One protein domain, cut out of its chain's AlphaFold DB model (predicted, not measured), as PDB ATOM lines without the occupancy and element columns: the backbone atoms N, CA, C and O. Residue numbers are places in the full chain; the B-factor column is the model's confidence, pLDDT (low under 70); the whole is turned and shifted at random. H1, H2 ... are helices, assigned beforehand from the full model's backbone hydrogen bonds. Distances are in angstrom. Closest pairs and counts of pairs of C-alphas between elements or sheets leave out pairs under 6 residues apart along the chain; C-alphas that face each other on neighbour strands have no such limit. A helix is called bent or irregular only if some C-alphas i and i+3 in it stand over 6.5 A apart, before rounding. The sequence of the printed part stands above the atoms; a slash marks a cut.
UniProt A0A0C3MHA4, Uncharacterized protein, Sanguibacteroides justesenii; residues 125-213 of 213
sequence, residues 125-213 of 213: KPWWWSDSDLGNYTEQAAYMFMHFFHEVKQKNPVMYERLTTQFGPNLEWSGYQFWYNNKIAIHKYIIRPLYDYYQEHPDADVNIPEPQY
ATOM      1  N   LYS A 125      10.259 -11.465  16.989       94.38
ATOM      2  CA  LYS A 125      10.359 -11.775  18.424       94.38
ATOM      3  C   LYS A 125      11.427 -10.889  19.070       94.38
ATOM      4  O   LYS A 125      12.598 -11.004  18.691       94.38
ATOM      5  N   PRO A 126      11.077 -10.023  20.038       93.00
ATOM      6  CA  PRO A 126      12.080  -9.228  20.714       93.00
ATOM      7  C   PRO A 126      12.944 -10.138  21.588       93.00
ATOM      8  O   PRO A 126      12.463 -11.087  22.203       93.00
ATOM      9  N   TRP A 127      14.237  -9.837  21.670       92.75
ATOM     10  CA  TRP A 127      15.205 -10.653  22.409       92.75
ATOM     11  C   TRP A 127      14.933 -10.717  23.919       92.75
ATOM     12  O   TRP A 127      15.373 -11.647  24.587       92.75
ATOM     13  N   TRP A 128      14.208  -9.734  24.455       93.62
ATOM     14  CA  TRP A 128      13.757  -9.707  25.842       93.62
ATOM     15  C   TRP A 128      12.441 -10.449  26.068       93.62
ATOM     16  O   TRP A 128      11.984 -10.476  27.204       93.62
ATOM     17  N   TRP A 129      11.801 -11.026  25.048       95.56
ATOM     18  CA  TRP A 129      10.546 -11.762  25.223       95.56
ATOM     19  C   TRP A 129      10.700 -12.895  26.246       95.56
ATOM     20  O   TRP A 129      11.623 -13.703  26.148       95.56
ATOM     21  N   SER A 130       9.781 -12.965  27.209       93.62
ATOM     22  CA  SER A 130       9.779 -13.994  28.251       93.62
ATOM     23  C   SER A 130       8.691 -15.024  27.970       93.62
ATOM     24  O   SER A 130       7.522 -14.765  28.238       93.62
ATOM     25  N   ASP A 131       9.066 -16.207  27.472       93.94
ATOM     26  CA  ASP A 131       8.089 -17.281  27.221       93.94
ATOM     27  C   ASP A 131       7.409 -17.756  28.524       93.94
ATOM     28  O   ASP A 131       6.276 -18.227  28.494       93.94
ATOM     29  N   SER A 132       8.056 -17.592  29.687       92.50
ATOM     30  CA  SER A 132       7.463 -17.949  30.983       92.50
ATOM     31  C   SER A 132       6.369 -16.990  31.446       92.50
ATOM     32  O   SER A 132       5.460 -17.421  32.147       92.50
ATOM     33  N   ASP A 133       6.463 -15.706  31.087       92.56
ATOM     34  CA  ASP A 133       5.496 -14.683  31.514       92.56
ATOM     35  C   ASP A 133       4.474 -14.349  30.412       92.56
ATOM     36  O   ASP A 133       3.370 -13.905  30.712       92.56
ATOM     37  N   LEU A 134       4.837 -14.544  29.138       95.00
ATOM     38  CA  LEU A 134       4.039 -14.157  27.967       95.00
ATOM     39  C   LEU A 134       3.597 -15.343  27.104       95.00
ATOM     40  O   LEU A 134       2.829 -15.150  26.167       95.00
ATOM     41  N   GLY A 135       4.081 -16.554  27.391       95.12
ATOM     42  CA  GLY A 135       3.842 -17.719  26.549       95.12
ATOM     43  C   GLY A 135       4.610 -17.665  25.227       95.12
ATOM     44  O   GLY A 135       5.531 -16.863  25.033       95.12
ATOM     45  N   ASN A 136       4.228 -18.549  24.302       95.62
ATOM     46  CA  ASN A 136       4.842 -18.606  22.980       95.62
ATOM     47  C   ASN A 136       4.674 -17.272  22.246       95.62
ATOM     48  O   ASN A 136       3.614 -16.652  22.275       95.62
ATOM     49  N   TYR A 137       5.732 -16.853  21.557       96.38
ATOM     50  CA  TYR A 137       5.706 -15.618  20.791       96.38
ATOM     51  C   TYR A 137       4.694 -15.679  19.644       96.38
ATOM     52  O   TYR A 137       4.800 -16.537  18.766       96.38
ATOM     53  N   THR A 138       3.808 -14.688  19.602       96.19
ATOM     54  CA  THR A 138       3.027 -14.319  18.422       96.19
ATOM     55  C   THR A 138       3.103 -12.810  18.214       96.19
ATOM     56  O   THR A 138       3.327 -12.040  19.154       96.19
ATOM     57  N   GLU A 139       2.905 -12.361  16.976       94.88
ATOM     58  CA  GLU A 139       2.906 -10.929  16.667       94.88
ATOM     59  C   GLU A 139       1.729 -10.213  17.349       94.88
ATOM     60  O   GLU A 139       1.874  -9.068  17.775       94.88
ATOM     61  N   GLN A 140       0.591 -10.898  17.504       95.19
ATOM     62  CA  GLN A 140      -0.618 -10.427  18.181       95.19
ATOM     63  C   GLN A 140      -0.361 -10.180  19.666       95.19
ATOM     64  O   GLN A 140      -0.620  -9.082  20.165       95.19
ATOM     65  N   ALA A 141       0.223 -11.162  20.360       96.44
ATOM     66  CA  ALA A 141       0.574 -11.019  21.768       96.44
ATOM     67  C   ALA A 141       1.592  -9.890  21.964       96.44
ATOM     68  O   ALA A 141       1.481  -9.110  22.908       96.44
ATOM     69  N   ALA A 142       2.560  -9.756  21.052       96.19
ATOM     70  CA  ALA A 142       3.544  -8.679  21.101       96.19
ATOM     71  C   ALA A 142       2.930  -7.296  20.872       96.19
ATOM     72  O   ALA A 142       3.266  -6.350  21.587       96.19
ATOM     73  N   TYR A 143       2.004  -7.178  19.917       95.94
ATOM     74  CA  TYR A 143       1.257  -5.947  19.686       95.94
ATOM     75  C   TYR A 143       0.452  -5.551  20.927       95.94
ATOM     76  O   TYR A 143       0.574  -4.423  21.406       95.94
ATOM     77  N   MET A 144      -0.307  -6.490  21.498       97.00
ATOM     78  CA  MET A 144      -1.121  -6.229  22.686       97.00
ATOM     79  C   MET A 144      -0.275  -5.959  23.933       97.00
ATOM     80  O   MET A 144      -0.616  -5.084  24.727       97.00
ATOM     81  N   PHE A 145       0.873  -6.620  24.092       97.19
ATOM     82  CA  PHE A 145       1.826  -6.289  25.150       97.19
ATOM     83  C   PHE A 145       2.275  -4.824  25.054       97.19
ATOM     84  O   PHE A 145       2.228  -4.098  26.049       97.19
ATOM     85  N   MET A 146       2.667  -4.368  23.858       97.06
ATOM     86  CA  MET A 146       3.071  -2.975  23.642       97.06
ATOM     87  C   MET A 146       1.907  -1.999  23.836       97.06
ATOM     88  O   MET A 146       2.101  -0.928  24.411       97.06
ATOM     89  N   HIS A 147       0.693  -2.381  23.433       96.56
ATOM     90  CA  HIS A 147      -0.523  -1.617  23.707       96.56
ATOM     91  C   HIS A 147      -0.680  -1.359  25.214       96.56
ATOM     92  O   HIS A 147      -0.694  -0.203  25.642       96.56
ATOM     93  N   PHE A 148      -0.692  -2.414  26.037       97.69
ATOM     94  CA  PHE A 148      -0.822  -2.276  27.492       97.69
ATOM     95  C   PHE A 148       0.376  -1.580  28.138       97.69
ATOM     96  O   PHE A 148       0.194  -0.805  29.078       97.69
ATOM     97  N   PHE A 149       1.591  -1.779  27.621       97.75
ATOM     98  CA  PHE A 149       2.765  -1.028  28.057       97.75
ATOM     99  C   PHE A 149       2.573   0.487  27.876       97.75
ATOM    100  O   PHE A 149       2.839   1.255  28.803       97.75
ATOM    101  N   HIS A 150       2.058   0.936  26.729       97.88
ATOM    102  CA  HIS A 150       1.786   2.357  26.496       97.88
ATOM    103  C   HIS A 150       0.603   2.891  27.315       97.88
ATOM    104  O   HIS A 150       0.626   4.057  27.725       97.88
ATOM    105  N   GLU A 151      -0.387   2.059  27.648       97.56
ATOM    106  CA  GLU A 151      -1.461   2.443  28.577       97.56
ATOM    107  C   GLU A 151      -0.955   2.748  29.996       97.56
ATOM    108  O   GLU A 151      -1.580   3.533  30.723       97.56
ATOM    109  N   VAL A 152       0.200   2.196  30.398       97.31
ATOM    110  CA  VAL A 152       0.825   2.518  31.692       97.31
ATOM    111  C   VAL A 152       1.061   4.022  31.826       97.31
ATOM    112  O   VAL A 152       0.955   4.542  32.932       97.31
ATOM    113  N   LYS A 153       1.269   4.762  30.727       97.50
ATOM    114  CA  LYS A 153       1.385   6.230  30.755       97.50
ATOM    115  C   LYS A 153       0.203   6.905  31.456       97.50
ATOM    116  O   LYS A 153       0.397   7.897  32.151       97.50
ATOM    117  N   GLN A 154      -1.009   6.382  31.278       96.81
ATOM    118  CA  GLN A 154      -2.216   6.923  31.908       96.81
ATOM    119  C   GLN A 154      -2.412   6.366  33.323       96.81
ATOM    120  O   GLN A 154      -2.770   7.105  34.235       96.81
ATOM    121  N   LYS A 155      -2.154   5.067  33.519       95.75
ATOM    122  CA  LYS A 155      -2.419   4.352  34.783       95.75
ATOM    123  C   LYS A 155      -1.358   4.610  35.862       95.75
ATOM    124  O   LYS A 155      -1.665   4.595  37.052       95.75
ATOM    125  N   ASN A 156      -0.107   4.807  35.457       96.19
ATOM    126  CA  ASN A 156       1.046   5.067  36.315       96.19
ATOM    127  C   ASN A 156       2.150   5.823  35.530       96.19
ATOM    128  O   ASN A 156       3.145   5.218  35.114       96.19
ATOM    129  N   PRO A 157       2.001   7.147  35.325       97.25
ATOM    130  CA  PRO A 157       2.917   7.937  34.497       97.25
ATOM    131  C   PRO A 157       4.369   7.911  34.990       97.25
ATOM    132  O   PRO A 157       5.279   7.860  34.170       97.25
ATOM    133  N   VAL A 158       4.594   7.876  36.309       96.81
ATOM    134  CA  VAL A 158       5.943   7.827  36.907       96.81
ATOM    135  C   VAL A 158       6.658   6.525  36.541       96.81
ATOM    136  O   VAL A 158       7.835   6.529  36.178       96.81
ATOM    137  N   MET A 159       5.951   5.393  36.609       94.94
ATOM    138  CA  MET A 159       6.497   4.110  36.168       94.94
ATOM    139  C   MET A 159       6.776   4.116  34.668       94.94
ATOM    140  O   MET A 159       7.846   3.667  34.266       94.94
ATOM    141  N   TYR A 160       5.836   4.611  33.859       97.56
ATOM    142  CA  TYR A 160       6.003   4.672  32.409       97.56
ATOM    143  C   TYR A 160       7.243   5.487  32.032       97.56
ATOM    144  O   TYR A 160       8.110   4.972  31.335       97.56
ATOM    145  N   GLU A 161       7.384   6.700  32.575       97.75
ATOM    146  CA  GLU A 161       8.542   7.570  32.341       97.75
ATOM    147  C   GLU A 161       9.856   6.891  32.741       97.75
ATOM    148  O   GLU A 161      10.819   6.896  31.968       97.75
ATOM    149  N   ARG A 162       9.895   6.241  33.913       96.38
ATOM    150  CA  ARG A 162      11.070   5.482  34.355       96.38
ATOM    151  C   ARG A 162      11.418   4.366  33.370       96.38
ATOM    152  O   ARG A 162      12.580   4.236  32.991       96.38
ATOM    153  N   LEU A 163      10.432   3.562  32.963       96.31
ATOM    154  CA  LEU A 163      10.646   2.442  32.045       96.31
ATOM    155  C   LEU A 163      11.115   2.924  30.671       96.31
ATOM    156  O   LEU A 163      12.090   2.388  30.159       96.31
ATOM    157  N   THR A 164      10.496   3.963  30.107       97.38
ATOM    158  CA  THR A 164      10.901   4.500  28.800       97.38
ATOM    159  C   THR A 164      12.265   5.182  28.840       97.38
ATOM    160  O   THR A 164      12.998   5.136  27.858       97.38
ATOM    161  N   THR A 165      12.637   5.785  29.973       97.06
ATOM    162  CA  THR A 165      13.970   6.382  30.157       97.06
ATOM    163  C   THR A 165      15.053   5.308  30.231       97.06
ATOM    164  O   THR A 165      16.126   5.470  29.661       97.06
ATOM    165  N   GLN A 166      14.781   4.207  30.934       95.81
ATOM    166  CA  GLN A 166      15.765   3.150  31.163       95.81
ATOM    167  C   GLN A 166      15.867   2.158  29.998       95.81
ATOM    168  O   GLN A 166      16.957   1.669  29.711       95.81
ATOM    169  N   PHE A 167      14.746   1.842  29.348       96.56
ATOM    170  CA  PHE A 167      14.651   0.747  28.380       96.56
ATOM    171  C   PHE A 167      14.232   1.185  26.972       96.56
ATOM    172  O   PHE A 167      14.170   0.352  26.070       96.56
ATOM    173  N   GLY A 168      13.984   2.477  26.773       96.56
ATOM    174  CA  GLY A 168      13.554   3.046  25.503       96.56
ATOM    175  C   GLY A 168      12.028   3.130  25.381       96.56
ATOM    176  O   GLY A 168      11.299   2.384  26.047       96.56
ATOM    177  N   PRO A 169      11.514   4.056  24.552       94.75
ATOM    178  CA  PRO A 169      10.083   4.261  24.346       94.75
ATOM    179  C   PRO A 169       9.337   3.014  23.870       94.75
ATOM    180  O   PRO A 169       8.157   2.903  24.172       94.75
ATOM    181  N   ASN A 170      10.000   2.089  23.171       93.50
ATOM    182  CA  ASN A 170       9.435   0.832  22.684       93.50
ATOM    183  C   ASN A 170      10.197  -0.388  23.224       93.50
ATOM    184  O   ASN A 170      10.185  -1.451  22.600       93.50
ATOM    185  N   LEU A 171      10.860  -0.245  24.381       95.19
ATOM    186  CA  LEU A 171      11.625  -1.315  25.029       95.19
ATOM    187  C   LEU A 171      12.792  -1.839  24.174       95.19
ATOM    188  O   LEU A 171      13.234  -2.977  24.330       95.19
ATOM    189  N   GLU A 172      13.322  -1.026  23.264       93.44
ATOM    190  CA  GLU A 172      14.435  -1.396  22.386       93.44
ATOM    191  C   GLU A 172      15.748  -1.683  23.140       93.44
ATOM    192  O   GLU A 172      16.607  -2.405  22.629       93.44
ATOM    193  N   TRP A 173      15.901  -1.163  24.362       94.88
ATOM    194  CA  TRP A 173      17.057  -1.394  25.238       94.88
ATOM    195  C   TRP A 173      16.754  -2.390  26.371       94.88
ATOM    196  O   TRP A 173      17.598  -2.619  27.241       94.88
ATOM    197  N   SER A 174      15.554  -2.979  26.394       94.12
ATOM    198  CA  SER A 174      15.148  -3.963  27.403       94.12
ATOM    199  C   SER A 174      15.917  -5.256  27.279       94.12
ATOM    200  O   SER A 174      16.005  -5.792  26.191       94.12
ATOM    201  N   GLY A 175      16.336  -5.821  28.409       90.44
ATOM    202  CA  GLY A 175      16.866  -7.180  28.487       90.44
ATOM    203  C   GLY A 175      16.360  -7.938  29.696       90.44
ATOM    204  O   GLY A 175      15.335  -7.589  30.267       90.44
ATOM    205  N   TYR A 176      17.116  -8.928  30.171       86.44
ATOM    206  CA  TYR A 176      16.760  -9.672  31.388       86.44
ATOM    207  C   TYR A 176      16.443  -8.754  32.591       86.44
ATOM    208  O   TYR A 176      15.523  -9.006  33.369       86.44
ATOM    209  N   GLN A 177      17.162  -7.632  32.703       88.94
ATOM    210  CA  GLN A 177      16.975  -6.632  33.758       88.94
ATOM    211  C   GLN A 177      15.615  -5.915  33.707       88.94
ATOM    212  O   GLN A 177      15.163  -5.425  34.743       88.94
ATOM    213  N   PHE A 178      14.958  -5.856  32.541       93.75
ATOM    214  CA  PHE A 178      13.601  -5.317  32.413       93.75
ATOM    215  C   PHE A 178      12.633  -6.154  33.250       93.75
ATOM    216  O   PHE A 178      11.966  -5.611  34.129       93.75
ATOM    217  N   TRP A 179      12.651  -7.476  33.074       92.19
ATOM    218  CA  TRP A 179      11.810  -8.398  33.835       92.19
ATOM    219  C   TRP A 179      12.193  -8.457  35.306       92.19
ATOM    220  O   TRP A 179      11.337  -8.274  36.169       92.19
ATOM    221  N   TYR A 180      13.476  -8.665  35.607       89.62
ATOM    222  CA  TYR A 180      13.927  -8.901  36.978       89.62
ATOM    223  C   TYR A 180      13.633  -7.713  37.908       89.62
ATOM    224  O   TYR A 180      13.014  -7.883  38.957       89.62
ATOM    225  N   ASN A 181      13.996  -6.493  37.498       91.25
ATOM    226  CA  ASN A 181      13.865  -5.310  38.358       91.25
ATOM    227  C   ASN A 181      12.433  -4.774  38.446       91.25
ATOM    228  O   ASN A 181      12.120  -3.987  39.340       91.25
ATOM    229  N   ASN A 182      11.561  -5.160  37.512       91.50
ATOM    230  CA  ASN A 182      10.224  -4.583  37.389       91.50
ATOM    231  C   ASN A 182       9.112  -5.628  37.477       91.50
ATOM    232  O   ASN A 182       7.965  -5.287  37.198       91.50
ATOM    233  N   LYS A 183       9.419  -6.868  37.888       90.62
ATOM    234  CA  LYS A 183       8.508  -8.020  37.819       90.62
ATOM    235  C   LYS A 183       7.101  -7.704  38.318       90.62
ATOM    236  O   LYS A 183       6.155  -7.794  37.545       90.62
ATOM    237  N   ILE A 184       6.978  -7.254  39.569       91.31
ATOM    238  CA  ILE A 184       5.684  -6.948  40.206       91.31
ATOM    239  C   ILE A 184       4.915  -5.885  39.413       91.31
ATOM    240  O   ILE A 184       3.717  -6.009  39.179       91.31
ATOM    241  N   ALA A 185       5.608  -4.831  38.987       91.94
ATOM    242  CA  ALA A 185       4.983  -3.719  38.292       91.94
ATOM    243  C   ALA A 185       4.534  -4.119  36.875       91.94
ATOM    244  O   ALA A 185       3.415  -3.803  36.479       91.94
ATOM    245  N   ILE A 186       5.370  -4.856  36.135       94.62
ATOM    246  CA  ILE A 186       5.038  -5.387  34.806       94.62
ATOM    247  C   ILE A 186       3.854  -6.354  34.900       94.62
ATOM    248  O   ILE A 186       2.919  -6.234  34.115       94.62
ATOM    249  N   HIS A 187       3.855  -7.265  35.878       95.19
ATOM    250  CA  HIS A 187       2.758  -8.216  36.063       95.19
ATOM    251  C   HIS A 187       1.437  -7.490  36.319       95.19
ATOM    252  O   HIS A 187       0.473  -7.686  35.586       95.19
ATOM    253  N   LYS A 188       1.432  -6.549  37.268       94.44
ATOM    254  CA  LYS A 188       0.234  -5.796  37.643       94.44
ATOM    255  C   LYS A 188      -0.327  -4.921  36.517       94.44
ATOM    256  O   LYS A 188      -1.539  -4.857  36.347       94.44
ATOM    257  N   TYR A 189       0.529  -4.179  35.813       95.56
ATOM    258  CA  TYR A 189       0.080  -3.128  34.890       95.56
ATOM    259  C   TYR A 189       0.069  -3.539  33.417       95.56
ATOM    260  O   TYR A 189      -0.544  -2.829  32.624       95.56
ATOM    261  N   ILE A 190       0.733  -4.639  33.051       96.88
ATOM    262  CA  ILE A 190       0.881  -5.071  31.654       96.88
ATOM    263  C   ILE A 190       0.401  -6.516  31.479       96.88
ATOM    264  O   ILE A 190      -0.532  -6.740  30.717       96.88
ATOM    265  N   ILE A 191       0.981  -7.484  32.202       96.88
ATOM    266  CA  ILE A 191       0.677  -8.917  31.988       96.88
ATOM    267  C   ILE A 191      -0.739  -9.263  32.424       96.88
ATOM    268  O   ILE A 191      -1.436  -9.963  31.702       96.88
ATOM    269  N   ARG A 192      -1.191  -8.763  33.577       96.62
ATOM    270  CA  ARG A 192      -2.544  -9.029  34.064       96.62
ATOM    271  C   ARG A 192      -3.614  -8.487  33.106       96.62
ATOM    272  O   ARG A 192      -4.437  -9.288  32.679       96.62
ATOM    273  N   PRO A 193      -3.565  -7.211  32.672       97.06
ATOM    274  CA  PRO A 193      -4.456  -6.720  31.620       97.06
ATOM    275  C   PRO A 193      -4.371  -7.505  30.305       97.06
ATOM    276  O   PRO A 193      -5.400  -7.771  29.695       97.06
ATOM    277  N   LEU A 194      -3.166  -7.905  29.882       97.50
ATOM    278  CA  LEU A 194      -2.964  -8.718  28.681       97.50
ATOM    279  C   LEU A 194      -3.626 -10.097  28.798       97.50
ATOM    280  O   LEU A 194      -4.298 -10.537  27.869       97.50
ATOM    281  N   TYR A 195      -3.451 -10.765  29.936       97.38
ATOM    282  CA  TYR A 195      -4.092 -12.040  30.239       97.38
ATOM    283  C   TYR A 195      -5.615 -11.900  30.225       97.38
ATOM    284  O   TYR A 195      -6.280 -12.634  29.498       97.38
ATOM    285  N   ASP A 196      -6.153 -10.935  30.979       96.94
ATOM    286  CA  ASP A 196      -7.595 -10.700  31.083       96.94
ATOM    287  C   ASP A 196      -8.200 -10.390  29.693       96.94
ATOM    288  O   ASP A 196      -9.238 -10.945  29.339       96.94
ATOM    289  N   TYR A 197      -7.500  -9.616  28.851       97.00
ATOM    290  CA  TYR A 197      -7.903  -9.361  27.463       97.00
ATOM    291  C   TYR A 197      -8.071 -10.648  26.649       97.00
ATOM    292  O   TYR A 197      -9.085 -10.808  25.980       97.00
ATOM    293  N   TYR A 198      -7.122 -11.585  26.716       96.06
ATOM    294  CA  TYR A 198      -7.224 -12.844  25.969       96.06
ATOM    295  C   TYR A 198      -8.207 -13.852  26.588       96.06
ATOM    296  O   TYR A 198      -8.631 -14.775  25.895       96.06
ATOM    297  N   GLN A 199      -8.628 -13.667  27.846       95.62
ATOM    298  CA  GLN A 199      -9.780 -14.397  28.389       95.62
ATOM    299  C   GLN A 199     -11.099 -13.902  27.776       95.62
ATOM    300  O   GLN A 199     -11.987 -14.702  27.486       95.62
ATOM    301  N   GLU A 200     -11.226 -12.591  27.561       96.56
ATOM    302  CA  GLU A 200     -12.412 -11.968  26.956       96.56
ATOM    303  C   GLU A 200     -12.425 -12.075  25.421       96.56
ATOM    304  O   GLU A 200     -13.488 -12.164  24.800       96.56
ATOM    305  N   HIS A 201     -11.240 -12.117  24.811       94.12
ATOM    306  CA  HIS A 201     -11.015 -12.182  23.372       94.12
ATOM    307  C   HIS A 201     -10.071 -13.342  23.015       94.12
ATOM    308  O   HIS A 201      -8.910 -13.102  22.676       94.12
ATOM    309  N   PRO A 202     -10.542 -14.602  23.081       92.94
ATOM    310  CA  PRO A 202      -9.700 -15.753  22.787       92.94
ATOM    311  C   PRO A 202      -9.125 -15.705  21.368       92.94
ATOM    312  O   PRO A 202      -9.855 -15.511  20.395       92.94
ATOM    313  N   ASP A 203      -7.823 -15.954  21.261       91.50
ATOM    314  CA  ASP A 203      -7.098 -16.145  20.007       91.50
ATOM    315  C   ASP A 203      -6.455 -17.537  20.049       91.50
ATOM    316  O   ASP A 203      -5.810 -17.899  21.032       91.50
ATOM    317  N   ALA A 204      -6.678 -18.343  19.008       90.06
ATOM    318  CA  ALA A 204      -6.264 -19.745  18.979       90.06
ATOM    319  C   ALA A 204      -4.739 -19.925  19.053       90.06
ATOM    320  O   ALA A 204      -4.274 -20.954  19.546       90.06
ATOM    321  N   ASP A 205      -3.980 -18.930  18.591       90.06
ATOM    322  CA  ASP A 205      -2.520 -18.983  18.548       90.06
ATOM    323  C   ASP A 205      -1.875 -18.307  19.771       90.06
ATOM    324  O   ASP A 205      -0.666 -18.434  19.983       90.06
ATOM    325  N   VAL A 206      -2.660 -17.608  20.603       93.56
ATOM    326  CA  VAL A 206      -2.158 -16.872  21.769       93.56
ATOM    327  C   VAL A 206      -2.525 -17.570  23.070       93.56
ATOM    328  O   VAL A 206      -3.691 -17.761  23.396       93.56
ATOM    329  N   ASN A 207      -1.508 -17.883  23.870       93.31
ATOM    330  CA  ASN A 207      -1.684 -18.468  25.194       93.31
ATOM    331  C   ASN A 207      -0.830 -17.720  26.223       93.31
ATOM    332  O   ASN A 207       0.346 -18.038  26.401       93.31
ATOM    333  N   ILE A 208      -1.427 -16.723  26.882       95.81
ATOM    334  CA  ILE A 208      -0.779 -15.965  27.957       95.81
ATOM    335  C   ILE A 208      -0.925 -16.750  29.271       95.81
ATOM    336  O   ILE A 208      -2.057 -17.018  29.679       95.81
ATOM    337  N   PRO A 209       0.176 -17.116  29.953       94.88
ATOM    338  CA  PRO A 209       0.109 -17.774  31.253       94.88
ATOM    339  C   PRO A 209      -0.601 -16.907  32.298       94.88
ATOM    340  O   PRO A 209      -0.471 -15.682  32.290       94.88
ATOM    341  N   GLU A 210      -1.305 -17.539  33.241       93.94
ATOM    342  CA  GLU A 210      -1.893 -16.809  34.364       93.94
ATOM    343  C   GLU A 210      -0.779 -16.155  35.211       93.94
ATOM    344  O   GLU A 210       0.114 -16.857  35.714       93.94
ATOM    345  N   PRO A 211      -0.795 -14.819  35.379       89.00
ATOM    346  CA  PRO A 211       0.242 -14.123  36.121       89.00
ATOM    347  C   PRO A 211       0.141 -14.434  37.615       89.00
ATOM    348  O   PRO A 211      -0.931 -14.414  38.210       89.00
ATOM    349  N   GLN A 212       1.293 -14.665  38.243       76.25
ATOM    350  CA  GLN A 212       1.384 -15.064  39.653       76.25
ATOM    351  C   GLN A 212       1.168 -13.908  40.658       76.25
ATOM    352  O   GLN A 212       1.245 -14.146  41.863       76.25
ATOM    353  N   TYR A 213       0.942 -12.670  40.189       63.41
ATOM    354  CA  TYR A 213       0.822 -11.446  40.999       63.41
ATOM    355  C   TYR A 213      -0.026 -10.371  40.315       63.41
ATOM    356  O   TYR A 213       0.079 -10.254  39.072       63.41
TER     357      TYR A 213
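What this domain is: This is residues 125 to 213 of the 213 residues of an uncharacterized protein of Sanguibacteroides justesenii (UniProt A0A0C3MHA4). Two longer helices, H2 and H4, cross nearly at right angles; H3 folds back from the last residues of H2, and the four-residue H1 lies near H4. H4 is kinked near residue 184, and after it a tail without a named element, residues 201 to 213, folds back. The printed part has 89 residues with four named helices, H1 to H4 in that order, and no named strand: the class is all helix. It is compact and rounded, with a radius of gyration of the C-alphas of 12.2 A and spans of 35 by 26 by 22 A.

Where its parts are: H1 is residues 131 to 134, and its C-alpha 131 is at (8.089, -17.281, 27.221). H2, residues 139 to 155, measures 24.3 A from first to last C-alpha. H3, residues 157 to 167, measures 15.1 A. H4, residues 176 to 200, measures 29.6 A and ends with C-alpha 200 at (-12.412, -11.968, 26.956). H4 is irregular: C-alphas 181 and 184 are 8.5 A apart, and it has a kink of 100 degrees near residue 184.

How they stand to each other: H4 touches H2 with residues 189 to 194 alone; their lines are about perpendicular at 76 degrees, and their closest C-alphas are those of Phe 148 and Ile 190, 5.3 A apart. H2 touches H3 with residues 149 to 153 alone, at a steep tilt of 49 degrees, opposite ways; the closest C-alphas, of Lys 153 and Tyr 160, are 5.1 A apart. H1 is close to but not clearly touching H4, with the C-alphas of Leu 134 and Ile 191 closest at 7.4 A. H1 and H3 are apart. Each O i to N i+4 pair of H3 is within hydrogen-bond range, against 11 of 13 in H2 and 17 of 21 in H4; H1 is too short for such a pair.

The domain as a whole: The C-alphas farthest apart, of Val 158 and Ala 204, are 35.1 A apart. The printed part has no cut, and none of its links is long. The mean pLDDT of the printed part is 94.3; residue 213, the chain's last, is under 70.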